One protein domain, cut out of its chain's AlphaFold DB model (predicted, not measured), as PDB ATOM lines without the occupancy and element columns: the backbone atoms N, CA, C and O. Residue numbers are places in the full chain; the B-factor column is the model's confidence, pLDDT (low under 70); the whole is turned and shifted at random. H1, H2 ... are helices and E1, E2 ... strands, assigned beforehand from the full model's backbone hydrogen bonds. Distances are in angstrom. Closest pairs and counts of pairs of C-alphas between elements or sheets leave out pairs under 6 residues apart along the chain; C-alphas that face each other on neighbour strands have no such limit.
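What this domain is: This is residues 444 to 657 of the 660 residues of the protein "YvcK family protein" of Verrucomicrobia bacterium (UniProt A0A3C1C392). A twisted sheet of four strands with H5 over one face makes one part of this domain, and a small sheet of three strands with H4 over one face makes another; H6, in the middle, packs across H4. The long H8 packs on H5 and H6, and H7 packs across H8. The 214 printed residues have eight named helices and seven named strands, in the order H1 H2 E1 E2 E3 H3 H4 E4 E5 H5 E6 E7 H6 H7 H8, a mixed class. The larger sheet runs E4 E5 E7 E6, all antiparallel; the smaller runs E1 E3 E2, mixed. The whole is compact, with a radius of gyration of the C-alphas of 17.8 A and spans of 54 by 40 by 34 A.

How they stand to each other: Begin at the hairpin of E4, residues 532 to 537, and E5, residues 546 to 553, where N 552 and O 534 are 2.8 A apart, within hydrogen-bond range. E7, residues 583 to 592, is antiparallel to E5, with N 549 and O 589 at 2.9 A, and bends by 63 degrees at residue 586. E6, residues 578 to 580, forms a hairpin with E7, with N 578 and O 588 at 2.8 A. H5, residues 565 to 574, is on this sheet at a height of 10.2 A; E5, H5 and E6 make a split strand-helix-strand unit, two strands of one sheet with a helix between them along the chain and E7 between them in the sheet, its crossover right-handed. H8, residues 636 to 656, touches H5 at Leu 648 and Ala 574, C-alphas 5.8 A apart, a shallow tilt of 27 degrees, opposite ways. H7, residues 618 to 627, touches residues 638 to 646 of H8 alone, closest C-alphas Leu 627 and Arg 642, 5.9 A. H6, residues 600 to 612, touches H4, residues 512 to 528, at Gly 605 and Val 521, C-alphas 4.1 A apart, a steep tilt of 51 degrees. H4 makes two layers, a helix on one face of a sheet, with E1, residues 473 to 477, E3, residues 501 to 505, and E2, residues 493 to 496, at a height of 7.7 A. Parallel E1 and E3 have N 475 and O 502 at 2.9 A; hairpin E2 and E3 has N 503 and O 494 at 2.8 A. H1, residues 447 to 459, and H3, residues 506 to 509, graze this sheet, H1 only just with 5 pairs of C-alphas within 10 A; H2, residues 465 to 470, touches residues 523 to 527 of H4 alone, closest C-alphas Tyr 470 and Ser 526, 5.6 A. Every O i to N i+4 pair is within hydrogen-bond range in H1, H5, H6 and H8, against 12 of 13 in H4, 4 of 6 in H7 and 0 of 2 in H2, which has 2 of 3 O i to N i+3 pairs; H3 is too short for an i+4 pair.

Where its parts are: Find C-alpha 447 at (96.283, 16.562, 42.704), where H1 begins. H4 runs 25.2 A from C-alpha 512, E5 22.4 A and E7 23.2 A. H8 runs 29.4 A to C-alpha 656 at (108.578, 41.811, 38.311).

The domain as a whole: The two C-alphas farthest apart, of Ala 447 and Gly 543, are 56.2 A apart. The printed part has no cut; the links E1 to E2 and E5 to H5 are long. Look for pLDDT under 70 at residues 485 to 489 and 541 to 542.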
ATOM      1  N   ILE A 444      95.856  21.269  35.479       95.81
ATOM      2  CA  ILE A 444      96.876  20.515  36.227       95.81
ATOM      3  C   ILE A 444      96.260  19.169  36.602       95.81
ATOM      4  O   ILE A 444      95.366  19.115  37.444       95.81
ATOM      5  N   ARG A 445      96.711  18.087  35.953       88.31
ATOM      6  CA  ARG A 445      96.069  16.762  36.054       88.31
ATOM      7  C   ARG A 445      96.245  16.090  37.418       88.31
ATOM      8  O   ARG A 445      95.343  15.407  37.881       88.31
ATOM      9  N   SER A 446      97.411  16.249  38.039       92.25
ATOM     10  CA  SER A 446      97.737  15.576  39.299       92.25
ATOM     11  C   SER A 446      97.390  16.449  40.505       92.25
ATOM     12  O   SER A 446      97.874  17.577  40.620       92.25
ATOM     13  N   ALA A 447      96.600  15.905  41.436       93.19
ATOM     14  CA  ALA A 447      96.283  16.562  42.704       93.19
ATOM     15  C   ALA A 447      97.529  16.756  43.587       93.19
ATOM     16  O   ALA A 447      97.663  17.795  44.231       93.19
ATOM     17  N   SER A 448      98.471  15.803  43.577       93.69
ATOM     18  CA  SER A 448      99.727  15.929  44.328       93.69
ATOM     19  C   SER A 448     100.631  17.011  43.741       93.69
ATOM     20  O   SER A 448     101.213  17.790  44.493       93.69
ATOM     21  N   LEU A 449     100.692  17.122  42.408       95.06
ATOM     22  CA  LEU A 449     101.414  18.207  41.744       95.06
ATOM     23  C   LEU A 449     100.778  19.557  42.079       95.06
ATOM     24  O   LEU A 449     101.488  20.474  42.473       95.06
ATOM     25  N   ARG A 450      99.448  19.676  41.988       96.25
ATOM     26  CA  ARG A 450      98.729  20.900  42.375       96.25
ATOM     27  C   ARG A 450      99.057  21.315  43.809       96.25
ATOM     28  O   ARG A 450      99.418  22.468  44.023       96.25
ATOM     29  N   ALA A 451      98.999  20.382  44.760       94.50
ATOM     30  CA  ALA A 451      99.347  20.649  46.154       94.50
ATOM     31  C   ALA A 451     100.806  21.120  46.306       94.50
ATOM     32  O   ALA A 451     101.055  22.125  46.968       94.50
ATOM     33  N   ALA A 452     101.758  20.469  45.628       95.88
ATOM     34  CA  ALA A 452     103.166  20.866  45.653       95.88
ATOM     35  C   ALA A 452     103.399  22.277  45.076       95.88
ATOM     36  O   ALA A 452     104.213  23.034  45.604       95.88
ATOM     37  N   LEU A 453     102.667  22.655  44.022       97.25
ATOM     38  CA  LEU A 453     102.722  24.004  43.453       97.25
ATOM     39  C   LEU A 453     102.073  25.044  44.379       97.25
ATOM     40  O   LEU A 453     102.604  26.138  44.534       97.25
ATOM     41  N   GLU A 454     100.962  24.722  45.043       96.50
ATOM     42  CA  GLU A 454     100.376  25.602  46.066       96.50
ATOM     43  C   GLU A 454     101.298  25.792  47.279       96.50
ATOM     44  O   GLU A 454     101.314  26.872  47.873       96.50
ATOM     45  N   ASP A 455     102.063  24.767  47.654       95.06
ATOM     46  CA  ASP A 455     103.082  24.857  48.702       95.06
ATOM     47  C   ASP A 455     104.285  25.695  48.257       95.06
ATOM     48  O   ASP A 455     104.757  26.528  49.031       95.06
ATOM     49  N   PHE A 456     104.723  25.568  47.000       95.94
ATOM     50  CA  PHE A 456     105.700  26.486  46.403       95.94
ATOM     51  C   PHE A 456     105.202  27.937  46.483       95.94
ATOM     52  O   PHE A 456     105.904  28.817  46.973       95.94
ATOM     53  N   LEU A 457     103.958  28.201  46.080       96.94
ATOM     54  CA  LEU A 457     103.389  29.553  46.095       96.94
ATOM     55  C   LEU A 457     103.166  30.092  47.514       96.94
ATOM     56  O   LEU A 457     103.122  31.310  47.697       96.94
ATOM     57  N   TRP A 458     103.028  29.226  48.521       95.62
ATOM     58  CA  TRP A 458     103.056  29.609  49.935       95.62
ATOM     59  C   TRP A 458     104.460  30.038  50.373       95.62
ATOM     60  O   TRP A 458     104.608  31.107  50.962       95.62
ATOM     61  N   GLU A 459     105.469  29.233  50.045       94.12
ATOM     62  CA  GLU A 459     106.870  29.452  50.420       94.12
ATOM     63  C   GLU A 459     107.499  30.677  49.746       94.12
ATOM     64  O   GLU A 459     108.379  31.309  50.332       94.12
ATOM     65  N   TYR A 460     107.005  31.067  48.567       94.38
ATOM     66  CA  TYR A 460     107.479  32.230  47.814       94.38
ATOM     67  C   TYR A 460     106.406  33.328  47.686       94.38
ATOM     68  O   TYR A 460     105.844  33.512  46.605       94.38
ATOM     69  N   PRO A 461     106.124  34.113  48.753       94.12
ATOM     70  CA  PRO A 461     105.096  35.156  48.723       94.12
ATOM     71  C   PRO A 461     105.312  36.267  47.691       94.12
ATOM     72  O   PRO A 461     104.342  36.924  47.325       94.12
ATOM     73  N   ASP A 462     106.549  36.465  47.220       94.31
ATOM     74  CA  ASP A 462     106.866  37.434  46.160       94.31
ATOM     75  C   ASP A 462     106.282  37.020  44.794       94.31
ATOM     76  O   ASP A 462     106.149  37.858  43.904       94.31
ATOM     77  N   VAL A 463     105.883  35.751  44.618       95.75
ATOM     78  CA  VAL A 463     105.081  35.331  43.462       95.75
ATOM     79  C   VAL A 463     103.650  35.831  43.648       95.75
ATOM     80  O   VAL A 463     102.858  35.297  44.435       95.75
ATOM     81  N   ALA A 464     103.317  36.886  42.912       94.31
ATOM     82  CA  ALA A 464     102.022  37.536  42.976       94.31
ATOM     83  C   ALA A 464     100.954  36.714  42.231       94.31
ATOM     84  O   ALA A 464     101.254  36.096  41.209       94.31
ATOM     85  N   PRO A 465      99.672  36.776  42.638       95.38
ATOM     86  CA  PRO A 465      98.586  36.139  41.888       95.38
ATOM     87  C   PRO A 465      98.533  36.542  40.405       95.38
ATOM     88  O   PRO A 465      98.175  35.724  39.561       95.38
ATOM     89  N   ALA A 466      98.941  37.773  40.072       95.44
ATOM     90  CA  ALA A 466      99.016  38.262  38.695       95.44
ATOM     91  C   ALA A 466     100.046  37.508  37.832       95.44
ATOM     92  O   ALA A 466      99.835  37.364  36.631       95.44
ATOM     93  N   HIS A 467     101.121  36.972  38.425       97.25
ATOM     94  CA  HIS A 467     102.107  36.157  37.703       97.25
ATOM     95  C   HIS A 467     101.496  34.864  37.161       97.25
ATOM     96  O   HIS A 467     101.942  34.343  36.145       97.25
ATOM     97  N   LEU A 468     100.427  34.371  37.791       97.31
ATOM     98  CA  LEU A 468      99.738  33.159  37.358       97.31
ATOM     99  C   LEU A 468      98.823  33.382  36.147       97.31
ATOM    100  O   LEU A 468      98.220  32.428  35.668       97.31
ATOM    101  N   ALA A 469      98.662  34.610  35.650       95.75
ATOM    102  CA  ALA A 469      97.789  34.885  34.509       95.75
ATOM    103  C   ALA A 469      98.370  34.404  33.164       95.75
ATOM    104  O   ALA A 469      97.598  34.182  32.239       95.75
ATOM    105  N   TYR A 470      99.685  34.180  33.075       95.31
ATOM    106  CA  TYR A 470     100.407  34.012  31.803       95.31
ATOM    107  C   TYR A 470     100.749  32.559  31.435       95.31
ATOM    108  O   TYR A 470     101.611  32.303  30.602       95.31
ATOM    109  N   PHE A 471     100.049  31.593  32.028       97.19
ATOM    110  CA  PHE A 471     100.053  30.194  31.595       97.19
ATOM    111  C   PHE A 471      98.680  29.561  31.847       97.19
ATOM    112  O   PHE A 471      98.010  29.918  32.811       97.19
ATOM    113  N   ASP A 472      98.266  28.587  31.044       96.94
ATOM    114  CA  ASP A 472      96.944  27.947  31.126       96.94
ATOM    115  C   ASP A 472      96.971  26.599  31.860       96.94
ATOM    116  O   ASP A 472      95.947  26.102  32.334       96.94
ATOM    117  N   GLY A 473      98.146  25.992  32.005       97.19
ATOM    118  CA  GLY A 473      98.292  24.721  32.705       97.19
ATOM    119  C   GLY A 473      99.733  24.284  32.906       97.19
ATOM    120  O   GLY A 473     100.664  24.885  32.367       97.19
ATOM    121  N   VAL A 474      99.893  23.212  33.680       97.44
ATOM    122  CA  VAL A 474     101.176  22.547  33.920       97.44
ATOM    123  C   VAL A 474     101.077  21.112  33.424       97.44
ATOM    124  O   VAL A 474     100.179  20.366  33.827       97.44
ATOM    125  N   GLN A 475     102.005  20.718  32.560       95.19
ATOM    126  CA  GLN A 475     102.071  19.381  31.987       95.19
ATOM    127  C   GLN A 475     103.430  18.743  32.270       95.19
ATOM    128  O   GLN A 475     104.473  19.378  32.152       95.19
ATOM    129  N   VAL A 476     103.397  17.463  32.636       94.38
ATOM    130  CA  VAL A 476     104.601  16.650  32.809       94.38
ATOM    131  C   VAL A 476     104.903  15.956  31.486       94.38
ATOM    132  O   VAL A 476     104.024  15.295  30.931       94.38
ATOM    133  N   ALA A 477     106.119  16.129  30.980       90.38
ATOM    134  CA  ALA A 477     106.587  15.523  29.742       90.38
ATOM    135  C   ALA A 477     107.592  14.392  30.044       90.38
ATOM    136  O   ALA A 477     108.524  14.606  30.829       90.38
ATOM    137  N   PRO A 478     107.421  13.194  29.451       86.94
ATOM    138  CA  PRO A 478     108.452  12.159  29.465       86.94
ATOM    139  C   PRO A 478     109.636  12.553  28.569       86.94
ATOM    140  O   PRO A 478     109.487  13.404  27.690       86.94
ATOM    141  N   GLU A 479     110.779  11.880  28.737       84.12
ATOM    142  CA  GLU A 479     112.005  12.128  27.953       84.12
ATOM    143  C   GLU A 479     111.734  12.108  26.438       84.12
ATOM    144  O   GLU A 479     112.167  12.995  25.710       84.12
ATOM    145  N   SER A 480     110.917  11.162  25.962       83.81
ATOM    146  CA  SER A 480     110.564  11.015  24.541       83.81
ATOM    147  C   SER A 480     109.790  12.196  23.943       83.81
ATOM    148  O   SER A 480     109.706  12.323  22.725       83.81
ATOM    149  N   GLN A 481     109.204  13.054  24.781       82.81
ATOM    150  CA  GLN A 481     108.446  14.239  24.371       82.81
ATOM    151  C   GLN A 481     109.153  15.539  24.780       82.81
ATOM    152  O   GLN A 481     108.605  16.629  24.589       82.81
ATOM    153  N   TRP A 482     110.364  15.448  25.340       85.69
ATOM    154  CA  TRP A 482     111.145  16.601  25.754       85.69
ATOM    155  C   TRP A 482     111.857  17.226  24.552       85.69
ATOM    156  O   TRP A 482     112.747  16.638  23.948       85.69
ATOM    157  N   ARG A 483     111.441  18.439  24.179       79.25
ATOM    158  CA  ARG A 483     111.926  19.133  22.970       79.25
ATOM    159  C   ARG A 483     113.118  20.063  23.212       79.25
ATOM    160  O   ARG A 483     113.686  20.581  22.256       79.25
ATOM    161  N   ARG A 484     113.477  20.326  24.473       76.06
ATOM    162  CA  ARG A 484     114.590  21.218  24.832       76.06
ATOM    163  C   ARG A 484     115.873  20.390  24.906       76.06
ATOM    164  O   ARG A 484     115.904  19.378  25.598       76.06
ATOM    165  N   SER A 485     116.919  20.815  24.196       64.94
ATOM    166  CA  SER A 485     118.211  20.124  24.254       64.94
ATOM    167  C   SER A 485     118.772  20.172  25.676       64.94
ATOM    168  O   SER A 485     118.887  21.250  26.259       64.94
ATOM    169  N   ARG A 486     119.120  18.999  26.212       63.06
ATOM    170  CA  ARG A 486     119.765  18.835  27.525       63.06
ATOM    171  C   ARG A 486     121.289  18.956  27.462       63.06
ATOM    172  O   ARG A 486     121.944  18.941  28.492       63.06
ATOM    173  N   GLU A 487     121.847  19.075  26.260       52.56
ATOM    174  CA  GLU A 487     123.288  19.237  26.034       52.56
ATOM    175  C   GLU A 487     123.790  20.619  26.488       52.56
ATOM    176  O   GLU A 487     124.935  20.763  26.900       52.56
ATOM    177  N   TRP A 488     122.911  21.628  26.458       51.62
ATOM    178  CA  TRP A 488     123.263  23.033  26.699       51.62
ATOM    179  C   TRP A 488     122.649  23.618  27.975       51.62
ATOM    180  O   TRP A 488     123.030  24.714  28.380       51.62
ATOM    181  N   ASP A 489     121.692  22.921  28.599       63.44
ATOM    182  CA  ASP A 489     121.032  23.373  29.824       63.44
ATOM    183  C   ASP A 489     120.423  22.200  30.620       63.44
ATOM    184  O   ASP A 489     119.736  21.337  30.072       63.44
ATOM    185  N   ASN A 490     120.644  22.207  31.937       73.06
ATOM    186  CA  ASN A 490     120.110  21.234  32.893       73.06
ATOM    187  C   ASN A 490     118.745  21.645  33.480       73.06
ATOM    188  O   ASN A 490     118.235  20.979  34.381       73.06
ATOM    189  N   VAL A 491     118.144  22.739  33.003       81.00
ATOM    190  CA  VAL A 491     116.806  23.184  33.406       81.00
ATOM    191  C   VAL A 491     115.733  22.189  32.949       81.00
ATOM    192  O   VAL A 491     115.518  21.953  31.760       81.00
ATOM    193  N   LEU A 492     114.991  21.651  33.917       89.44
ATOM    194  CA  LEU A 492     113.948  20.638  33.709       89.44
ATOM    195  C   LEU A 492     112.528  21.223  33.680       89.44
ATOM    196  O   LEU A 492     111.547  20.501  33.878       89.44
ATOM    197  N   GLY A 493     112.400  22.528  33.441       92.38
ATOM    198  CA  GLY A 493     111.117  23.211  33.317       92.38
ATOM    199  C   GLY A 493     111.196  24.403  32.372       92.38
ATOM    200  O   GLY A 493     112.117  25.203  32.477       92.38
ATOM    201  N   TYR A 494     110.235  24.537  31.461       93.19
ATOM    202  CA  TYR A 494     110.160  25.692  30.564       93.19
ATOM    203  C   TYR A 494     108.718  26.078  30.243       93.19
ATOM    204  O   TYR A 494     107.792  25.288  30.446       93.19
ATOM    205  N   PHE A 495     108.530  27.297  29.751       95.19
ATOM    206  CA  PHE A 495     107.240  27.760  29.250       95.19
ATOM    207  C   PHE A 495     107.156  27.605  27.730       95.19
ATOM    208  O   PHE A 495     108.022  28.083  26.998       95.19
ATOM    209  N   ASP A 496     106.099  26.951  27.254       93.50
ATOM    210  CA  ASP A 496     105.781  26.852  25.834       93.50
ATOM    211  C   ASP A 496     104.794  27.967  25.430       93.50
ATOM    212  O   ASP A 496     103.618  27.908  25.810       93.50
ATOM    213  N   PRO A 497     105.238  28.978  24.658       91.88
ATOM    214  CA  PRO A 497     104.399  30.098  24.245       91.88
ATOM    215  C   PRO A 497     103.268  29.705  23.288       91.88
ATOM    216  O   PRO A 497     102.264  30.416  23.241       91.88
ATOM    217  N   ASP A 498     103.396  28.608  22.539       90.31
ATOM    218  CA  ASP A 498     102.387  28.212  21.549       90.31
ATOM    219  C   ASP A 498     101.189  27.540  22.220       90.31
ATOM    220  O   ASP A 498     100.038  27.824  21.888       90.31
ATOM    221  N   THR A 499     101.454  26.693  23.218       92.81
ATOM    222  CA  THR A 499     100.404  26.032  24.007       92.81
ATOM    223  C   THR A 499     100.012  26.800  25.270       92.81
ATOM    224  O   THR A 499      99.053  26.408  25.936       92.81
ATOM    225  N   LYS A 500     100.748  27.869  25.610       95.25
ATOM    226  CA  LYS A 500     100.673  28.611  26.881       95.25
ATOM    227  C   LYS A 500     100.790  27.712  28.112       95.25
ATOM    228  O   LYS A 500     100.123  27.933  29.124       95.25
ATOM    229  N   ARG A 501     101.616  26.669  28.060       96.06
ATOM    230  CA  ARG A 501     101.763  25.712  29.169       96.06
ATOM    231  C   ARG A 501     103.159  25.730  29.749       96.06
ATOM    232  O   ARG A 501     104.146  25.867  29.036       96.06
ATOM    233  N   ILE A 502     103.229  25.514  31.056       96.94
ATOM    234  CA  ILE A 502     104.476  25.148  31.718       96.94
ATOM    235  C   ILE A 502     104.687  23.648  31.516       96.94
ATOM    236  O   ILE A 502     103.832  22.835  31.883       96.94
ATOM    237  N   LEU A 503     105.826  23.286  30.939       95.38
ATOM    238  CA  LEU A 503     106.253  21.909  30.744       95.38
ATOM    239  C   LEU A 503     107.339  21.570  31.757       95.38
ATOM    240  O   LEU A 503     108.366  22.239  31.823       95.38
ATOM    241  N   LEU A 504     107.103  20.523  32.543       95.00
ATOM    242  CA  LEU A 504     108.049  19.986  33.519       95.00
ATOM    243  C   LEU A 504     108.510  18.606  33.064       95.00
ATOM    244  O   LEU A 504     107.689  17.760  32.710       95.00
ATOM    245  N   HIS A 505     109.812  18.358  33.092       94.00
ATOM    246  CA  HIS A 505     110.336  17.029  32.821       94.00
ATOM    247  C   HIS A 505     109.924  16.063  33.940       94.00
ATOM    248  O   HIS A 505     109.902  16.451  35.109       94.00
ATOM    249  N   ALA A 506     109.654  14.796  33.621       91.25
ATOM    250  CA  ALA A 506     109.283  13.790  34.624       91.25
ATOM    251  C   ALA A 506     110.300  13.693  35.782       91.25
ATOM    252  O   ALA A 506     109.905  13.646  36.945       91.25
ATOM    253  N   HIS A 507     111.599  13.787  35.474       90.81
ATOM    254  CA  HIS A 507     112.679  13.779  36.472       90.81
ATOM    255  C   HIS A 507     112.599  14.945  37.476       90.81
ATOM    256  O   HIS A 507     113.047  14.821  38.614       90.81
ATOM    257  N   ALA A 508     111.990  16.079  37.102       90.88
ATOM    258  CA  ALA A 508     111.830  17.204  38.021       90.88
ATOM    259  C   ALA A 508     110.960  16.839  39.233       90.88
ATOM    260  O   ALA A 508     111.122  17.429  40.296       90.88
ATOM    261  N   LEU A 509     110.059  15.860  39.095       92.44
ATOM    262  CA  LEU A 509     109.139  15.448  40.153       92.44
ATOM    263  C   LEU A 509     109.773  14.478  41.161       92.44
ATOM    264  O   LEU A 509     109.194  14.267  42.225       92.44
ATOM    265  N   GLU A 510     110.950  13.911  40.875       91.19
ATOM    266  CA  GLU A 510     111.613  12.943  41.764       91.19
ATOM    267  C   GLU A 510     112.098  13.571  43.074       91.19
ATOM    268  O   GLU A 510     112.142  12.909  44.111       91.19
ATOM    269  N   ARG A 511     112.462  14.860  43.044       91.31
ATOM    270  CA  ARG A 511     112.936  15.603  44.217       91.31
ATOM    271  C   ARG A 511     112.184  16.926  44.355       91.31
ATOM    272  O   ARG A 511     112.178  17.712  43.407       91.31
ATOM    273  N   PRO A 512     111.653  17.258  45.549       91.38
ATOM    274  CA  PRO A 512     110.942  18.519  45.761       91.38
ATOM    275  C   PRO A 512     111.755  19.763  45.385       91.38
ATOM    276  O   PRO A 512     111.205  20.693  44.808       91.38
ATOM    277  N   ALA A 513     113.061  19.787  45.674       89.44
ATOM    278  CA  ALA A 513     113.925  20.918  45.322       89.44
ATOM    279  C   ALA A 513     114.026  21.119  43.799       89.44
ATOM    280  O   ALA A 513     113.893  22.241  43.315       89.44
ATOM    281  N   THR A 514     114.177  20.030  43.038       91.31
ATOM    282  CA  THR A 514     114.241  20.069  41.572       91.31
ATOM    283  C   THR A 514     112.920  20.532  40.965       91.31
ATOM    284  O   THR A 514     112.928  21.351  40.043       91.31
ATOM    285  N   LEU A 515     111.784  20.075  41.507       93.75
ATOM    286  CA  LEU A 515     110.455  20.520  41.085       93.75
ATOM    287  C   LEU A 515     110.301  22.030  41.274       93.75
ATOM    288  O   LEU A 515     109.892  22.725  40.347       93.75
ATOM    289  N   LYS A 516     110.652  22.537  42.462       93.69
ATOM    290  CA  LYS A 516     110.558  23.966  42.789       93.69
ATOM    291  C   LYS A 516     111.441  24.812  41.875       93.69
ATOM    292  O   LYS A 516     110.941  25.780  41.310       93.69
ATOM    293  N   ALA A 517     112.699  24.419  41.677       92.44
ATOM    294  CA  ALA A 517     113.624  25.126  40.793       92.44
ATOM    295  C   ALA A 517     113.102  25.167  39.348       92.44
ATOM    296  O   ALA A 517     112.991  26.233  38.749       92.44
ATOM    297  N   SER A 518     112.700  24.011  38.814       94.06
ATOM    298  CA  SER A 518     112.207  23.879  37.435       94.06
ATOM    299  C   SER A 518     110.916  24.663  37.210       94.06
ATOM    300  O   SER A 518     110.760  25.339  36.194       94.06
ATOM    301  N   PHE A 519     109.995  24.611  38.176       96.25
ATOM    302  CA  PHE A 519     108.762  25.382  38.121       96.25
ATOM    303  C   PHE A 519     109.022  26.885  38.238       96.25
ATOM    304  O   PHE A 519     108.412  27.647  37.498       96.25
ATOM    305  N   ALA A 520     109.938  27.321  39.108       96.38
ATOM    306  CA  ALA A 520     110.298  28.730  39.235       96.38
ATOM    307  C   ALA A 520     110.849  29.293  37.919       96.38
ATOM    308  O   ALA A 520     110.409  30.355  37.486       96.38
ATOM    309  N   VAL A 521     111.755  28.564  37.257       95.50
ATOM    310  CA  VAL A 521     112.318  28.979  35.963       95.50
ATOM    311  C   VAL A 521     111.222  29.093  34.906       95.50
ATOM    312  O   VAL A 521     111.078  30.146  34.287       95.50
ATOM    313  N   ALA A 522     110.394  28.057  34.755       96.31
ATOM    314  CA  ALA A 522     109.302  28.051  33.785       96.31
ATOM    315  C   ALA A 522     108.240  29.127  34.067       96.31
ATOM    316  O   ALA A 522     107.725  29.757  33.146       96.31
ATOM    317  N   LEU A 523     107.919  29.366  35.341       97.81
ATOM    318  CA  LEU A 523     107.002  30.425  35.746       97.81
ATOM    319  C   LEU A 523     107.576  31.802  35.400       97.81
ATOM    320  O   LEU A 523     106.851  32.637  34.867       97.81
ATOM    321  N   GLY A 524     108.870  32.022  35.639       97.12
ATOM    322  CA  GLY A 524     109.561  33.232  35.202       97.12
ATOM    323  C   GLY A 524     109.474  33.419  33.687       97.12
ATOM    324  O   GLY A 524     109.036  34.474  33.231       97.12
ATOM    325  N   GLU A 525     109.811  32.388  32.904       96.12
ATOM    326  CA  GLU A 525     109.688  32.412  31.437       96.12
ATOM    327  C   GLU A 525     108.255  32.752  30.982       96.12
ATOM    328  O   GLU A 525     108.077  33.535  30.048       96.12
ATOM    329  N   SER A 526     107.229  32.243  31.678       97.50
ATOM    330  CA  SER A 526     105.824  32.517  31.339       97.50
ATOM    331  C   SER A 526     105.456  34.002  31.403       97.50
ATOM    332  O   SER A 526     104.612  34.451  30.633       97.50
ATOM    333  N   LEU A 527     106.138  34.805  32.230       97.88
ATOM    334  CA  LEU A 527     105.890  36.250  32.311       97.88
ATOM    335  C   LEU A 527     106.308  36.996  31.043       97.88
ATOM    336  O   LEU A 527     105.726  38.034  30.720       97.88
ATOM    337  N   LEU A 528     107.297  36.478  30.312       96.62
ATOM    338  CA  LEU A 528     107.655  37.002  28.997       96.62
ATOM    339  C   LEU A 528     106.640  36.595  27.926       96.62
ATOM    340  O   LEU A 528     106.505  37.306  26.931       96.62
ATOM    341  N   GLY A 529     105.919  35.492  28.135       94.06
ATOM    342  CA  GLY A 529     104.804  35.064  27.302       94.06
ATOM    343  C   GLY A 529     105.137  35.013  25.805       94.06
ATOM    344  O   GLY A 529     106.230  34.614  25.392       94.06
ATOM    345  N   ARG A 530     104.194  35.448  24.966       93.50
ATOM    346  CA  ARG A 530     104.342  35.496  23.501       93.50
ATOM    347  C   ARG A 530     104.837  36.864  23.039       93.50
ATOM    348  O   ARG A 530     104.109  37.597  22.379       93.50
ATOM    349  N   TYR A 531     106.070  37.228  23.384       95.19
ATOM    350  CA  TYR A 531     106.648  38.522  22.985       95.19
ATOM    351  C   TYR A 531     107.479  38.478  21.693       95.19
ATOM    352  O   TYR A 531     107.615  39.500  21.018       95.19
ATOM    353  N   ILE A 532     108.019  37.310  21.332       94.75
ATOM    354  CA  ILE A 532     108.844  37.114  20.131       94.75
ATOM    355  C   ILE A 532     107.957  36.710  18.947       94.75
ATOM    356  O   ILE A 532     107.106  35.821  19.055       94.75
ATOM    357  N   ALA A 533     108.166  37.365  17.806       94.94
ATOM    358  CA  ALA A 533     107.628  36.969  16.511       94.94
ATOM    359  C   ALA A 533     108.555  35.950  15.841       94.94
ATOM    360  O   ALA A 533     108.101  34.890  15.412       94.94
ATOM    361  N   ARG A 534     109.860  36.253  15.793       93.19
ATOM    362  CA  ARG A 534     110.894  35.405  15.186       93.19
ATOM    363  C   ARG A 534     112.191  35.469  15.985       93.19
ATOM    364  O   ARG A 534     112.534  36.509  16.535       93.19
ATOM    365  N   LYS A 535     112.927  34.359  16.019       92.88
ATOM    366  CA  LYS A 535     114.298  34.277  16.541       92.88
ATOM    367  C   LYS A 535     115.165  33.584  15.499       92.88
ATOM    368  O   LYS A 535     114.747  32.555  14.972       92.88
ATOM    369  N   HIS A 536     116.328  34.135  15.189       91.25
ATOM    370  CA  HIS A 536     117.227  33.563  14.192       91.25
ATOM    371  C   HIS A 536     118.676  33.975  14.456       91.25
ATOM    372  O   HIS A 536     118.950  34.921  15.193       91.25
ATOM    373  N   TRP A 537     119.604  33.226  13.872       89.00
ATOM    374  CA  TRP A 537     120.990  33.654  13.738       89.00
ATOM    375  C   TRP A 537     121.117  34.394  12.412       89.00
ATOM    376  O   TRP A 537     120.619  33.894  11.403       89.00
ATOM    377  N   ALA A 538     121.740  35.571  12.412       84.88
ATOM    378  CA  ALA A 538     122.112  36.211  11.156       84.88
ATOM    379  C   ALA A 538     123.212  35.391  10.468       84.88
ATOM    380  O   ALA A 538     123.950  34.660  11.135       84.88
ATOM    381  N   GLU A 539     123.312  35.514   9.147       77.62
ATOM    382  CA  GLU A 539     124.345  34.828   8.373       77.62
ATOM    383  C   GLU A 539     125.751  35.266   8.803       77.62
ATOM    384  O   GLU A 539     126.009  36.441   9.070       77.62
ATOM    385  N   ASP A 540     126.666  34.298   8.877       73.69
ATOM    386  CA  ASP A 540     128.061  34.540   9.226       73.69
ATOM    387  C   ASP A 540     128.763  35.265   8.068       73.69
ATOM    388  O   ASP A 540     128.988  34.676   7.009       73.69
ATOM    389  N   ALA A 541     129.196  36.511   8.275       69.19
ATOM    390  CA  ALA A 541     130.085  37.153   7.315       69.19
ATOM    391  C   ALA A 541     131.494  36.506   7.367       69.19
ATOM    392  O   ALA A 541     132.015  36.219   8.458       69.19
ATOM    393  N   PRO A 542     132.146  36.255   6.211       67.88
ATOM    394  CA  PRO A 542     133.491  35.684   6.168       67.88
ATOM    395  C   PRO A 542     134.494  36.528   6.969       67.88
ATOM    396  O   PRO A 542     134.594  37.736   6.781       67.88
ATOM    397  N   GLY A 543     135.253  35.891   7.865       72.31
ATOM    398  CA  GLY A 543     136.253  36.561   8.708       72.31
ATOM    399  C   GLY A 543     135.729  37.130  10.034       72.31
ATOM    400  O   GLY A 543     136.534  37.526  10.880       72.31
ATOM    401  N   GLU A 544     134.413  37.122  10.284       78.94
ATOM    402  CA  GLU A 544     133.873  37.566  11.570       78.94
ATOM    403  C   GLU A 544     134.105  36.547  12.693       78.94
ATOM    404  O   GLU A 544     133.831  35.347  12.569       78.94
ATOM    405  N   ARG A 545     134.580  37.058  13.838       83.62
ATOM    406  CA  ARG A 545     134.817  36.283  15.071       83.62
ATOM    407  C   ARG A 545     133.556  36.096  15.920       83.62
ATOM    408  O   ARG A 545     133.587  35.341  16.889       83.62
ATOM    409  N   CYS A 546     132.467  36.785  15.589       85.06
ATOM    410  CA  CYS A 546     131.186  36.716  16.289       85.06
ATOM    411  C   CYS A 546     130.074  36.304  15.321       85.06
ATOM    412  O   CYS A 546     130.212  36.462  14.117       85.06
ATOM    413  N   ARG A 547     128.980  35.780  15.872       89.00
ATOM    414  CA  ARG A 547     127.695  35.581  15.196       89.00
ATOM    415  C   ARG A 547     126.675  36.548  15.786       89.00
ATOM    416  O   ARG A 547     126.778  36.886  16.968       89.00
ATOM    417  N   SER A 548     125.690  36.978  15.006       89.50
ATOM    418  CA  SER A 548     124.595  37.818  15.509       89.50
ATOM    419  C   SER A 548     123.387  36.952  15.852       89.50
ATOM    420  O   SER A 548     122.854  36.258  14.987       89.50
ATOM    421  N   TYR A 549     122.956  36.982  17.111       92.00
ATOM    422  CA  TYR A 549     121.680  36.404  17.525       92.00
ATOM    423  C   TYR A 549     120.606  37.489  17.513       92.00
ATOM    424  O   TYR A 549     120.755  38.500  18.203       92.00
ATOM    425  N   GLU A 550     119.523  37.270  16.768       94.12
ATOM    426  CA  GLU A 550     118.474  38.265  16.553       94.12
ATOM    427  C   GLU A 550     117.101  37.767  16.989       94.12
ATOM    428  O   GLU A 550     116.716  36.613  16.772       94.12
ATOM    429  N   ILE A 551     116.340  38.678  17.593       95.69
ATOM    430  CA  ILE A 551     114.926  38.491  17.899       95.69
ATOM    431  C   ILE A 551     114.123  39.649  17.318       95.69
ATOM    432  O   ILE A 551     114.468  40.821  17.470       95.69
ATOM    433  N   GLU A 552     113.010  39.309  16.691       96.62
ATOM    434  CA  GLU A 552     111.999  40.258  16.261       96.62
ATOM    435  C   GLU A 552     110.853  40.223  17.270       96.62
ATOM    436  O   GLU A 552     110.259  39.169  17.526       96.62
ATOM    437  N   LEU A 553     110.562  41.365  17.881       96.62
ATOM    438  CA  LEU A 553     109.459  41.515  18.819       96.62
ATOM    439  C   LEU A 553     108.139  41.607  18.063       96.62
ATOM    440  O   LEU A 553     108.035  42.303  17.056       96.62
ATOM    441  N   ARG A 554     107.087  41.002  18.615       96.12
ATOM    442  CA  ARG A 554     105.720  41.279  18.157       96.12
ATOM    443  C   ARG A 554     105.369  42.755  18.384       96.12
ATOM    444  O   ARG A 554     105.895  43.364  19.329       96.12
ATOM    445  N   PRO A 555     104.469  43.347  17.584       95.19
ATOM    446  CA  PRO A 555     103.905  44.660  17.880       95.19
ATOM    447  C   PRO A 555     103.274  44.689  19.284       95.19
ATOM    448  O   PRO A 555     102.721  43.674  19.706       95.19
ATOM    449  N   PRO A 556     103.318  45.815  20.026       93.38
ATOM    450  CA  PRO A 556     102.811  45.878  21.401       93.38
ATOM    451  C   PRO A 556     101.380  45.352  21.597       93.38
ATOM    452  O   PRO A 556     101.128  44.689  22.594       93.38
ATOM    453  N   GLY A 557     100.470  45.592  20.643       91.38
ATOM    454  CA  GLY A 557      99.077  45.125  20.712       91.38
ATOM    455  C   GLY A 557      98.878  43.619  20.496       91.38
ATOM    456  O   GLY A 557      97.816  43.099  20.810       91.38
ATOM    457  N   GLU A 558      99.891  42.911  19.993       93.50
ATOM    458  CA  GLU A 558      99.847  41.460  19.746       93.50
ATOM    459  C   GLU A 558     100.595  40.648  20.810       93.50
ATOM    460  O   GLU A 558     100.684  39.420  20.720       93.50
ATOM    461  N   ARG A 559     101.196  41.318  21.800       92.44
ATOM    462  CA  ARG A 559     101.948  40.645  22.856       92.44
ATOM    463  C   ARG A 559     101.006  40.156  23.934       92.44
ATOM    464  O   ARG A 559     100.239  40.921  24.505       92.44
ATOM    465  N   ASP A 560     101.165  38.889  24.268       91.75
ATOM    466  CA  ASP A 560     100.558  38.296  25.447       91.75
ATOM    467  C   ASP A 560     101.655  38.033  26.477       91.75
ATOM    468  O   ASP A 560     102.287  36.977  26.457       91.75
ATOM    469  N   CYS A 561     101.966  39.040  27.295       93.81
ATOM    470  CA  CYS A 561     102.991  38.970  28.335       93.81
ATOM    471  C   CYS A 561     102.689  39.916  29.507       93.81
ATOM    472  O   CYS A 561     101.822  40.788  29.421       93.81
ATOM    473  N   TYR A 562     103.398  39.732  30.621       95.81
ATOM    474  CA  TYR A 562     103.192  40.496  31.857       95.81
ATOM    475  C   TYR A 562     103.657  41.951  31.769       95.81
ATOM    476  O   TYR A 562     103.193  42.809  32.522       95.81
ATOM    477  N   PHE A 563     104.581  42.238  30.854       94.94
ATOM    478  CA  PHE A 563     105.284  43.511  30.810       94.94
ATOM    479  C   PHE A 563     104.661  44.485  29.808       94.94
ATOM    480  O   PHE A 563     104.463  44.125  28.646       94.94
ATOM    481  N   PRO A 564     104.470  45.758  30.198       93.88
ATOM    482  CA  PRO A 564     104.322  46.841  29.235       93.88
ATOM    483  C   PRO A 564     105.516  46.896  28.266       93.88
ATOM    484  O   PRO A 564     106.626  46.476  28.610       93.88
ATOM    485  N   ASP A 565     105.322  47.476  27.074       94.50
ATOM    486  CA  ASP A 565     106.378  47.577  26.050       94.50
ATOM    487  C   ASP A 565     107.661  48.224  26.599       94.50
ATOM    488  O   ASP A 565     108.747  47.689  26.388       94.50
ATOM    489  N   ALA A 566     107.542  49.303  27.376       94.62
ATOM    490  CA  ALA A 566     108.690  49.973  27.983       94.62
ATOM    491  C   ALA A 566     109.494  49.050  28.919       94.62
ATOM    492  O   ALA A 566     110.715  48.952  28.781       94.62
ATOM    493  N   SER A 567     108.825  48.332  29.828       95.44
ATOM    494  CA  SER A 567     109.480  47.418  30.774       95.44
ATOM    495  C   SER A 567     110.147  46.248  30.048       95.44
ATOM    496  O   SER A 567     111.290  45.911  30.353       95.44
ATOM    497  N   LEU A 568     109.497  45.681  29.023       95.81
ATOM    498  CA  LEU A 568     110.097  44.625  28.201       95.81
ATOM    499  C   LEU A 568     111.378  45.109  27.504       95.81
ATOM    500  O   LEU A 568     112.389  44.412  27.512       95.81
ATOM    501  N   ARG A 569     111.369  46.320  26.934       95.19
ATOM    502  CA  ARG A 569     112.563  46.907  26.300       95.19
ATOM    503  C   ARG A 569     113.687  47.150  27.305       95.19
ATOM    504  O   ARG A 569     114.848  46.908  26.978       95.19
ATOM    505  N   THR A 570     113.359  47.604  28.515       95.31
ATOM    506  CA  THR A 570     114.330  47.757  29.610       95.31
ATOM    507  C   THR A 570     114.971  46.418  29.959       95.31
ATOM    508  O   THR A 570     116.198  46.334  30.023       95.31
ATOM    509  N   TYR A 571     114.165  45.360  30.091       96.50
ATOM    510  CA  TYR A 571     114.671  44.010  30.319       96.50
ATOM    511  C   TYR A 571     115.606  43.543  29.200       96.50
ATOM    512  O   TYR A 571     116.705  43.074  29.481       96.50
ATOM    513  N   LEU A 572     115.215  43.709  27.935       95.81
ATOM    514  CA  LEU A 572     116.030  43.278  26.797       95.81
ATOM    515  C   LEU A 572     117.410  43.941  26.796       95.81
ATOM    516  O   LEU A 572     118.410  43.254  26.607       95.81
ATOM    517  N   ARG A 573     117.489  45.240  27.105       94.00
ATOM    518  CA  ARG A 573     118.779  45.932  27.258       94.00
ATOM    519  C   ARG A 573     119.598  45.375  28.422       94.00
ATOM    520  O   ARG A 573     120.799  45.177  28.266       94.00
ATOM    521  N   ALA A 574     118.963  45.092  29.561       92.56
ATOM    522  CA  ALA A 574     119.623  44.461  30.707       92.56
ATOM    523  C   ALA A 574     120.097  43.026  30.392       92.56
ATOM    524  O   ALA A 574     121.121  42.587  30.902       92.56
ATOM    525  N   ALA A 575     119.407  42.327  29.487       92.50
ATOM    526  CA  ALA A 575     119.804  41.039  28.918       92.50
ATOM    527  C   ALA A 575     120.831  41.159  27.768       92.50
ATOM    528  O   ALA A 575     121.089  40.180  27.061       92.50
ATOM    529  N   LEU A 576     121.422  42.346  27.579       91.62
ATOM    530  CA  LEU A 576     122.417  42.665  26.549       91.62
ATOM    531  C   LEU A 576     121.907  42.533  25.104       91.62
ATOM    532  O   LEU A 576     122.706  42.410  24.177       91.62
ATOM    533  N   MET A 577     120.590  42.590  24.901       94.06
ATOM    534  CA  MET A 577     119.970  42.700  23.582       94.06
ATOM    535  C   MET A 577     119.823  44.181  23.220       94.06
ATOM    536  O   MET A 577     119.160  44.949  23.922       94.06
ATOM    537  N   GLN A 578     120.422  44.593  22.107       93.06
ATOM    538  CA  GLN A 578     120.400  45.976  21.635       93.06
ATOM    539  C   GLN A 578     119.398  46.147  20.492       93.06
ATOM    540  O   GLN A 578     119.312  45.266  19.640       93.06
ATOM    541  N   PRO A 579     118.653  47.262  20.422       94.81
ATOM    542  CA  PRO A 579     117.814  47.538  19.262       94.81
ATOM    543  C   PRO A 579     118.683  47.763  18.015       94.81
ATOM    544  O   PRO A 579     119.732  48.408  18.084       94.81
ATOM    545  N   ARG A 580     118.239  47.264  16.859       92.94
ATOM    546  CA  ARG A 580     118.829  47.608  15.559       92.94
ATOM    547  C   ARG A 580     118.413  49.031  15.176       92.94
ATOM    548  O   ARG A 580     117.247  49.410  15.306       92.94
ATOM    549  N   ALA A 581     119.368  49.832  14.706       90.62
ATOM    550  CA  ALA A 581     119.092  51.187  14.235       90.62
ATOM    551  C   ALA A 581     118.040  51.156  13.112       90.62
ATOM    552  O   ALA A 581     118.102  50.302  12.232       90.62
ATOM    553  N   GLY A 582     117.043  52.042  13.175       92.38
ATOM    554  CA  GLY A 582     115.940  52.091  12.205       92.38
ATOM    555  C   GLY A 582     114.871  50.995  12.347       92.38
ATOM    556  O   GLY A 582     113.789  51.148  11.792       92.38
ATOM    557  N   HIS A 583     115.106  49.940  13.137       93.19
ATOM    558  CA  HIS A 583     114.182  48.812  13.296       93.19
ATOM    559  C   HIS A 583     113.767  48.639  14.768       93.19
ATOM    560  O   HIS A 583     114.352  47.839  15.498       93.19
ATOM    561  N   PRO A 584     112.727  49.353  15.241       89.31
ATOM    562  CA  PRO A 584     112.396  49.433  16.667       89.31
ATOM    563  C   PRO A 584     111.905  48.114  17.286       89.31
ATOM    564  O   PRO A 584     111.816  48.023  18.512       89.31
ATOM    565  N   LEU A 585     111.549  47.115  16.476       95.50
ATOM    566  CA  LEU A 585     111.142  45.782  16.935       95.50
ATOM    567  C   LEU A 585     112.260  44.741  16.822       95.50
ATOM    568  O   LEU A 585     112.114  43.658  17.377       95.50
ATOM    569  N   LEU A 586     113.368  45.051  16.151       95.94
ATOM    570  CA  LEU A 586     114.458  44.107  15.944       95.94
ATOM    571  C   LEU A 586     115.550  44.344  16.988       95.94
ATOM    572  O   LEU A 586     116.073  45.450  17.118       95.94
ATOM    573  N   TYR A 587     115.879  43.300  17.743       96.38
ATOM    574  CA  TYR A 587     116.913  43.316  18.771       96.38
ATOM    575  C   TYR A 587     117.971  42.270  18.464       96.38
ATOM    576  O   TYR A 587     117.651  41.170  18.021       96.38
ATOM    577  N   TRP A 588     119.227  42.585  18.754       94.31
ATOM    578  CA  TRP A 588     120.352  41.716  18.440       94.31
ATOM    579  C   TRP A 588     121.408  41.702  19.548       94.31
ATOM    580  O   TRP A 588     121.488  42.621  20.368       94.31
ATOM    581  N   ARG A 589     122.230  40.650  19.561       92.19
ATOM    582  CA  ARG A 589     123.425  40.527  20.402       92.19
ATOM    583  C   ARG A 589     124.528  39.798  19.640       92.19
ATOM    584  O   ARG A 589     124.286  38.750  19.046       92.19
ATOM    585  N   ALA A 590     125.750  40.317  19.723       90.25
ATOM    586  CA  ALA A 590     126.939  39.620  19.244       90.25
ATOM    587  C   ALA A 590     127.317  38.465  20.191       90.25
ATOM    588  O   ALA A 590     127.398  38.648  21.409       90.25
ATOM    589  N   VAL A 591     127.578  37.286  19.625       88.81
ATOM    590  CA  VAL A 591     128.010  36.077  20.340       88.81
ATOM    591  C   VAL A 591     129.320  35.578  19.726       88.81
ATOM    592  O   VAL A 591     129.315  35.163  18.564       88.81
ATOM    593  N   PRO A 592     130.449  35.598  20.453       88.38
ATOM    594  CA  PRO A 592     131.717  35.080  19.945       88.38
ATOM    595  C   PRO A 592     131.616  33.613  19.499       88.38
ATOM    596  O   PRO A 592     130.993  32.780  20.165       88.38
ATOM    597  N   LYS A 593     132.236  33.272  18.366       85.06
ATOM    598  CA  LYS A 593     132.276  31.891  17.864       85.06
ATOM    599  C   LYS A 593     132.992  30.982  18.869       85.06
ATOM    600  O   LYS A 593     133.961  31.391  19.500       85.06
ATOM    601  N   GLY A 594     132.492  29.756  19.030       81.62
ATOM    602  CA  GLY A 594     133.015  28.791  20.008       81.62
ATOM    603  C   GLY A 594     132.612  29.058  21.463       81.62
ATOM    604  O   GLY A 594     132.984  28.281  22.335       81.62
ATOM    605  N   THR A 595     131.833  30.111  21.734       79.12
ATOM    606  CA  THR A 595     131.273  30.374  23.068       79.12
ATOM    607  C   THR A 595     129.787  30.032  23.120       79.12
ATOM    608  O   THR A 595     129.066  30.177  22.128       79.12
ATOM    609  N   GLY A 596     129.324  29.566  24.280       74.62
ATOM    610  CA  GLY A 596     127.899  29.494  24.587       74.62
ATOM    611  C   GLY A 596     127.351  30.874  24.952       74.62
ATOM    612  O   GLY A 596     128.094  31.777  25.335       74.62
ATOM    613  N   PHE A 597     126.036  31.044  24.865       81.06
ATOM    614  CA  PHE A 597     125.363  32.205  25.438       81.06
ATOM    615  C   PHE A 597     124.005  31.795  25.995       81.06
ATOM    616  O   PHE A 597     123.435  30.786  25.586       81.06
ATOM    617  N   LEU A 598     123.485  32.609  26.910       83.88
ATOM    618  CA  LEU A 598     122.178  32.404  27.510       83.88
ATOM    619  C   LEU A 598     121.130  33.249  26.768       83.88
ATOM    620  O   LEU A 598     121.200  34.482  26.821       83.88
ATOM    621  N   PRO A 599     120.159  32.633  26.069       87.94
ATOM    622  CA  PRO A 599     119.055  33.361  25.457       87.94
ATOM    623  C   PRO A 599     118.282  34.162  26.504       87.94
ATOM    624  O   PRO A 599     118.055  33.676  27.612       87.94
ATOM    625  N   CYS A 600     117.819  35.362  26.145       90.81
ATOM    626  CA  CYS A 600     117.130  36.258  27.079       90.81
ATOM    627  C   CYS A 600     115.926  35.587  27.769       90.81
ATOM    628  O   CYS A 600     115.784  35.702  28.975       90.81
ATOM    629  N   GLY A 601     115.123  34.780  27.068       91.56
ATOM    630  CA  GLY A 601     114.033  34.028  27.709       91.56
ATOM    631  C   GLY A 601     114.496  33.154  28.883       91.56
ATOM    632  O   GLY A 601     113.950  33.244  29.979       91.56
ATOM    633  N   ILE A 602     115.563  32.380  28.675       89.62
ATOM    634  CA  ILE A 602     116.117  31.475  29.690       89.62
ATOM    635  C   ILE A 602     116.782  32.277  30.813       89.62
ATOM    636  O   ILE A 602     116.554  31.991  31.987       89.62
ATOM    637  N   LEU A 603     117.546  33.322  30.470       92.31
ATOM    638  CA  LEU A 603     118.126  34.244  31.449       92.31
ATOM    639  C   LEU A 603     117.044  34.819  32.366       92.31
ATOM    640  O   LEU A 603     117.240  34.867  33.576       92.31
ATOM    641  N   PHE A 604     115.897  35.220  31.816       95.62
ATOM    642  CA  PHE A 604     114.781  35.719  32.612       95.62
ATOM    643  C   PHE A 604     114.308  34.679  33.630       95.62
ATOM    644  O   PHE A 604     114.217  34.986  34.818       95.62
ATOM    645  N   GLY A 605     114.024  33.452  33.183       95.19
ATOM    646  CA  GLY A 605     113.566  32.375  34.062       95.19
ATOM    647  C   GLY A 605     114.580  32.036  35.157       95.19
ATOM    648  O   GLY A 605     114.214  31.894  36.323       95.19
ATOM    649  N   LEU A 606     115.867  31.979  34.813       93.62
ATOM    650  CA  LEU A 606     116.941  31.709  35.769       93.62
ATOM    651  C   LEU A 606     117.101  32.835  36.798       93.62
ATOM    652  O   LEU A 606     117.176  32.551  37.992       93.62
ATOM    653  N   VAL A 607     117.081  34.103  36.373       94.62
ATOM    654  CA  VAL A 607     117.144  35.252  37.295       94.62
ATOM    655  C   VAL A 607     115.889  35.320  38.167       94.62
ATOM    656  O   VAL A 607     116.001  35.613  39.356       94.62
ATOM    657  N   PHE A 608     114.709  34.992  37.629       95.94
ATOM    658  CA  PHE A 608     113.474  34.876  38.409       95.94
ATOM    659  C   PHE A 608     113.625  33.836  39.524       95.94
ATOM    660  O   PHE A 608     113.379  34.136  40.694       95.94
ATOM    661  N   ALA A 609     114.071  32.626  39.174       94.25
ATOM    662  CA  ALA A 609     114.261  31.536  40.121       94.25
ATOM    663  C   ALA A 609     115.324  31.864  41.178       94.25
ATOM    664  O   ALA A 609     115.070  31.627  42.357       94.25
ATOM    665  N   TRP A 610     116.450  32.462  40.775       92.81
ATOM    666  CA  TRP A 610     117.522  32.920  41.666       92.81
ATOM    667  C   TRP A 610     117.058  34.036  42.617       92.81
ATOM    668  O   TRP A 610     117.320  34.010  43.824       92.81
ATOM    669  N   ALA A 611     116.294  35.009  42.113       92.25
ATOM    670  CA  ALA A 611     115.739  36.073  42.943       92.25
ATOM    671  C   ALA A 611     114.763  35.507  43.990       92.25
ATOM    672  O   ALA A 611     114.758  35.957  45.139       92.25
ATOM    673  N   LEU A 612     113.997  34.462  43.653       90.88
ATOM    674  CA  LEU A 612     113.163  33.747  44.620       90.88
ATOM    675  C   LEU A 612     113.985  32.935  45.628       90.88
ATOM    676  O   LEU A 612     113.753  33.067  46.832       90.88
ATOM    677  N   ASP A 613     114.959  32.165  45.158       88.00
ATOM    678  CA  ASP A 613     115.897  31.397  45.974       88.00
ATOM    679  C   ASP A 613     117.203  31.165  45.202       88.00
ATOM    680  O   ASP A 613     117.211  30.549  44.134       88.00
ATOM    681  N   SER A 614     118.317  31.641  45.755       82.38
ATOM    682  CA  SER A 614     119.647  31.494  45.156       82.38
ATOM    683  C   SER A 614     120.047  30.024  44.989       82.38
ATOM    684  O   SER A 614     120.778  29.697  44.057       82.38
ATOM    685  N   ALA A 615     119.507  29.117  45.815       78.94
ATOM    686  CA  ALA A 615     119.809  27.689  45.741       78.94
ATOM    687  C   ALA A 615     119.281  27.008  44.465       78.94
ATOM    688  O   ALA A 615     119.757  25.931  44.105       78.94
ATOM    689  N   HIS A 616     118.310  27.606  43.764       81.75
ATOM    690  CA  HIS A 616     117.761  27.017  42.542       81.75
ATOM    691  C   HIS A 616     118.740  27.051  41.363       81.75
ATOM    692  O   HIS A 616     118.649  26.192  40.486       81.75
ATOM    693  N   VAL A 617     119.648  28.036  41.313       81.81
ATOM    694  CA  VAL A 617     120.538  28.259  40.161       81.81
ATOM    695  C   VAL A 617     121.971  28.579  40.624       81.81
ATOM    696  O   VAL A 617     122.390  29.735  40.559       81.81
ATOM    697  N   PRO A 618     122.759  27.574  41.062       80.44
ATOM    698  CA  PRO A 618     124.086  27.807  41.649       80.44
ATOM    699  C   PRO A 618     125.082  28.519  40.724       80.44
ATOM    700  O   PRO A 618     125.862  29.350  41.180       80.44
ATOM    701  N   ALA A 619     125.048  28.229  39.419       80.06
ATOM    702  CA  ALA A 619     125.942  28.867  38.449       80.06
ATOM    703  C   ALA A 619     125.682  30.380  38.334       80.06
ATOM    704  O   ALA A 619     126.619  31.172  38.345       80.06
ATOM    705  N   LEU A 620     124.407  30.783  38.294       84.56
ATOM    706  CA  LEU A 620     124.032  32.196  38.292       84.56
ATOM    707  C   LEU A 620     124.324  32.850  39.645       84.56
ATOM    708  O   LEU A 620     124.718  34.011  39.691       84.56
ATOM    709  N   ASP A 621     124.157  32.117  40.748       84.00
ATOM    710  CA  ASP A 621     124.483  32.632  42.076       84.00
ATOM    711  C   ASP A 621     125.959  33.030  42.185       84.00
ATOM    712  O   ASP A 621     126.258  34.129  42.648       84.00
ATOM    713  N   PHE A 622     126.863  32.201  41.655       84.75
ATOM    714  CA  PHE A 622     128.290  32.512  41.572       84.75
ATOM    715  C   PHE A 622     128.561  33.828  40.823       84.75
ATOM    716  O   PHE A 622     129.269  34.696  41.332       84.75
ATOM    717  N   GLU A 623     127.941  34.039  39.657       84.88
ATOM    718  CA  GLU A 623     128.067  35.299  38.902       84.88
ATOM    719  C   GLU A 623     127.499  36.509  39.671       84.88
ATOM    720  O   GLU A 623     128.018  37.630  39.601       84.88
ATOM    721  N   MET A 624     126.427  36.290  40.434       88.12
ATOM    722  CA  MET A 624     125.746  37.327  41.206       88.12
ATOM    723  C   MET A 624     126.473  37.699  42.507       88.12
ATOM    724  O   MET A 624     126.215  38.782  43.043       88.12
ATOM    725  N   GLN A 625     127.421  36.892  42.999       84.62
ATOM    726  CA  GLN A 625     128.233  37.223  44.185       84.62
ATOM    727  C   GLN A 625     129.004  38.539  44.020       84.62
ATOM    728  O   GLN A 625     129.146  39.306  44.972       84.62
ATOM    729  N   MET A 626     129.388  38.892  42.792       86.62
ATOM    730  CA  MET A 626     130.053  40.160  42.482       86.62
ATOM    731  C   MET A 626     129.239  41.404  42.896       86.62
ATOM    732  O   MET A 626     129.799  42.482  43.118       86.62
ATOM    733  N   LEU A 627     127.911  41.290  43.036       87.12
ATOM    734  CA  LEU A 627     127.060  42.381  43.527       87.12
ATOM    735  C   LEU A 627     127.449  42.845  44.935       87.12
ATOM    736  O   LEU A 627     127.260  44.024  45.262       87.12
ATOM    737  N   GLN A 628     128.006  41.937  45.731       80.94
ATOM    738  CA  GLN A 628     128.364  42.149  47.126       80.94
ATOM    739  C   GLN A 628     129.653  42.962  47.271       80.94
ATOM    740  O   GLN A 628     129.768  43.778  48.185       80.94
ATOM    741  N   TRP A 629     130.586  42.822  46.328       81.00
ATOM    742  CA  TRP A 629     131.879  43.487  46.418       81.00
ATOM    743  C   TRP A 629     131.798  44.979  46.059       81.00
ATOM    744  O   TRP A 629     131.089  45.381  45.123       81.00
ATOM    745  N   PRO A 630     132.530  45.843  46.789       81.81
ATOM    746  CA  PRO A 630     132.642  47.248  46.432       81.81
ATOM    747  C   PRO A 630     133.371  47.386  45.091       81.81
ATOM    748  O   PRO A 630     134.320  46.660  44.809       81.81
ATOM    749  N   ALA A 631     132.965  48.364  44.277       85.06
ATOM    750  CA  ALA A 631     133.547  48.573  42.947       85.06
ATOM    751  C   ALA A 631     135.068  48.814  42.982       85.06
ATOM    752  O   ALA A 631     135.757  48.466  42.033       85.06
ATOM    753  N   SER A 632     135.596  49.350  44.087       87.50
ATOM    754  CA  SER A 632     137.033  49.559  44.299       87.50
ATOM    755  C   SER A 632     137.850  48.269  44.426       87.50
ATOM    756  O   SER A 632     139.071  48.330  44.357       87.50
ATOM    757  N   ARG A 633     137.202  47.115  44.635       87.19
ATOM    758  CA  ARG A 633     137.842  45.788  44.689       87.19
ATOM    759  C   ARG A 633     137.694  44.994  43.385       87.19
ATOM    760  O   ARG A 633     138.082  43.835  43.345       87.19
ATOM    761  N   LEU A 634     137.114  45.589  42.344       88.75
ATOM    762  CA  LEU A 634     136.821  44.923  41.076       88.75
ATOM    763  C   LEU A 634     137.699  45.460  39.950       88.75
ATOM    764  O   LEU A 634     137.993  46.653  39.888       88.75
ATOM    765  N   LEU A 635     138.047  44.586  39.007       93.38
ATOM    766  CA  LEU A 635     138.671  44.999  37.754       93.38
ATOM    767  C   LEU A 635     137.670  45.791  36.890       93.38
ATOM    768  O   LEU A 635     136.460  45.568  36.982       93.38
ATOM    769  N   PRO A 636     138.127  46.675  35.982       92.19
ATOM    770  CA  PRO A 636     137.226  47.518  35.192       92.19
ATOM    771  C   PRO A 636     136.151  46.764  34.394       92.19
ATOM    772  O   PRO A 636     135.040  47.270  34.235       92.19
ATOM    773  N   TYR A 637     136.446  45.561  33.885       90.06
ATOM    774  CA  TYR A 637     135.444  44.758  33.173       90.06
ATOM    775  C   TYR A 637     134.394  44.166  34.127       90.06
ATOM    776  O   TYR A 637     133.206  44.239  33.827       90.06
ATOM    777  N   GLN A 638     134.808  43.707  35.312       91.94
ATOM    778  CA  GLN A 638     133.915  43.219  36.368       91.94
ATOM    779  C   GLN A 638     133.010  44.338  36.890       91.94
ATOM    780  O   GLN A 638     131.836  44.122  37.160       91.94
ATOM    781  N   VAL A 639     133.507  45.579  36.969       90.44
ATOM    782  CA  VAL A 639     132.662  46.740  37.304       90.44
ATOM    783  C   VAL A 639     131.525  46.912  36.287       90.44
ATOM    784  O   VAL A 639     130.397  47.213  36.686       90.44
ATOM    785  N   ARG A 640     131.791  46.695  34.989       89.19
ATOM    786  CA  ARG A 640     130.760  46.747  33.937       89.19
ATOM    787  C   ARG A 640     129.768  45.592  34.056       89.19
ATOM    788  O   ARG A 640     128.568  45.845  34.044       89.19
ATOM    789  N   GLU A 641     130.241  44.360  34.226       88.62
ATOM    790  CA  GLU A 641     129.371  43.191  34.435       88.62
ATOM    791  C   GLU A 641     128.500  43.355  35.688       88.62
ATOM    792  O   GLU A 641     127.286  43.157  35.650       88.62
ATOM    793  N   ARG A 642     129.078  43.859  36.784       90.75
ATOM    794  CA  ARG A 642     128.346  44.194  38.008       90.75
ATOM    795  C   ARG A 642     127.253  45.225  37.765       90.75
ATOM    796  O   ARG A 642     126.188  45.117  38.367       90.75
ATOM    797  N   ALA A 643     127.495  46.237  36.933       90.94
ATOM    798  CA  ALA A 643     126.469  47.221  36.596       90.94
ATOM    799  C   ALA A 643     125.286  46.563  35.867       90.94
ATOM    800  O   ALA A 643     124.140  46.823  36.227       90.94
ATOM    801  N   VAL A 644     125.557  45.650  34.927       90.19
ATOM    802  CA  VAL A 644     124.524  44.869  34.224       90.19
ATOM    803  C   VAL A 644     123.721  44.012  35.207       90.19
ATOM    804  O   VAL A 644     122.492  44.081  35.219       90.19
ATOM    805  N   HIS A 645     124.391  43.270  36.092       92.62
ATOM    806  CA  HIS A 645     123.718  42.458  37.111       92.62
ATOM    807  C   HIS A 645     122.874  43.319  38.059       92.62
ATOM    808  O   HIS A 645     121.748  42.951  38.388       92.62
ATOM    809  N   ARG A 646     123.358  44.503  38.460       92.50
ATOM    810  CA  ARG A 646     122.583  45.435  39.296       92.50
ATOM    811  C   ARG A 646     121.306  45.901  38.606       92.50
ATOM    812  O   ARG A 646     120.277  45.966  39.273       92.50
ATOM    813  N   GLU A 647     121.361  46.210  37.312       93.19
ATOM    814  CA  GLU A 647     120.171  46.596  36.548       93.19
ATOM    815  C   GLU A 647     119.193  45.426  36.387       93.19
ATOM    816  O   GLU A 647     117.990  45.632  36.534       93.19
ATOM    817  N   LEU A 648     119.675  44.190  36.202       93.75
ATOM    818  CA  LEU A 648     118.818  42.998  36.233       93.75
ATOM    819  C   LEU A 648     118.121  42.844  37.592       93.75
ATOM    820  O   LEU A 648     116.895  42.765  37.644       93.75
ATOM    821  N   VAL A 649     118.861  42.867  38.705       93.69
ATOM    822  CA  VAL A 649     118.265  42.754  40.051       93.69
ATOM    823  C   VAL A 649     117.266  43.878  40.311       93.69
ATOM    824  O   VAL A 649     116.186  43.639  40.855       93.69
ATOM    825  N   ARG A 650     117.601  45.103  39.898       93.69
ATOM    826  CA  ARG A 650     116.711  46.258  40.005       93.69
ATOM    827  C   ARG A 650     115.424  46.042  39.212       93.69
ATOM    828  O   ARG A 650     114.352  46.226  39.781       93.69
ATOM    829  N   PHE A 651     115.529  45.619  37.953       95.38
ATOM    830  CA  PHE A 651     114.384  45.315  37.099       95.38
ATOM    831  C   PHE A 651     113.477  44.261  37.747       95.38
ATOM    832  O   PHE A 651     112.275  44.477  37.879       95.38
ATOM    833  N   PHE A 652     114.039  43.155  38.243       95.75
ATOM    834  CA  PHE A 652     113.253  42.122  38.922       95.75
ATOM    835  C   PHE A 652     112.575  42.646  40.190       95.75
ATOM    836  O   PHE A 652     111.398  42.379  40.429       95.75
ATOM    837  N   ARG A 653     113.282  43.442  40.991       92.56
ATOM    838  CA  ARG A 653     112.714  44.042  42.200       92.56
ATOM    839  C   ARG A 653     111.567  45.007  41.889       92.56
ATOM    840  O   ARG A 653     110.559  44.967  42.585       92.56
ATOM    841  N   GLU A 654     111.731  45.888  40.907       92.44
ATOM    842  CA  GLU A 654     110.820  47.014  40.648       92.44
ATOM    843  C   GLU A 654     109.663  46.631  39.714       92.44
ATOM    844  O   GLU A 654     108.514  46.944  40.012       92.44
ATOM    845  N   GLU A 655     109.934  45.885  38.642       94.56
ATOM    846  CA  GLU A 655     108.956  45.584  37.587       94.56
ATOM    847  C   GLU A 655     108.301  44.205  37.760       94.56
ATOM    848  O   GLU A 655     107.100  44.045  37.523       94.56
ATOM    849  N   VAL A 656     109.069  43.197  38.196       95.25
ATOM    850  CA  VAL A 656     108.578  41.811  38.311       95.25
ATOM    851  C   VAL A 656     107.862  41.596  39.640       95.25
ATOM    852  O   VAL A 656     106.665  41.297  39.650       95.25
ATOM    853  N   PHE A 657     108.574  41.786  40.753       93.38
ATOM    854  CA  PHE A 657     108.057  41.565  42.107       93.38
ATOM    855  C   PHE A 657     107.403  42.810  42.725       93.38
ATOM    856  O   PHE A 657     106.680  42.683  43.706       93.38
TER     857      PHE A 657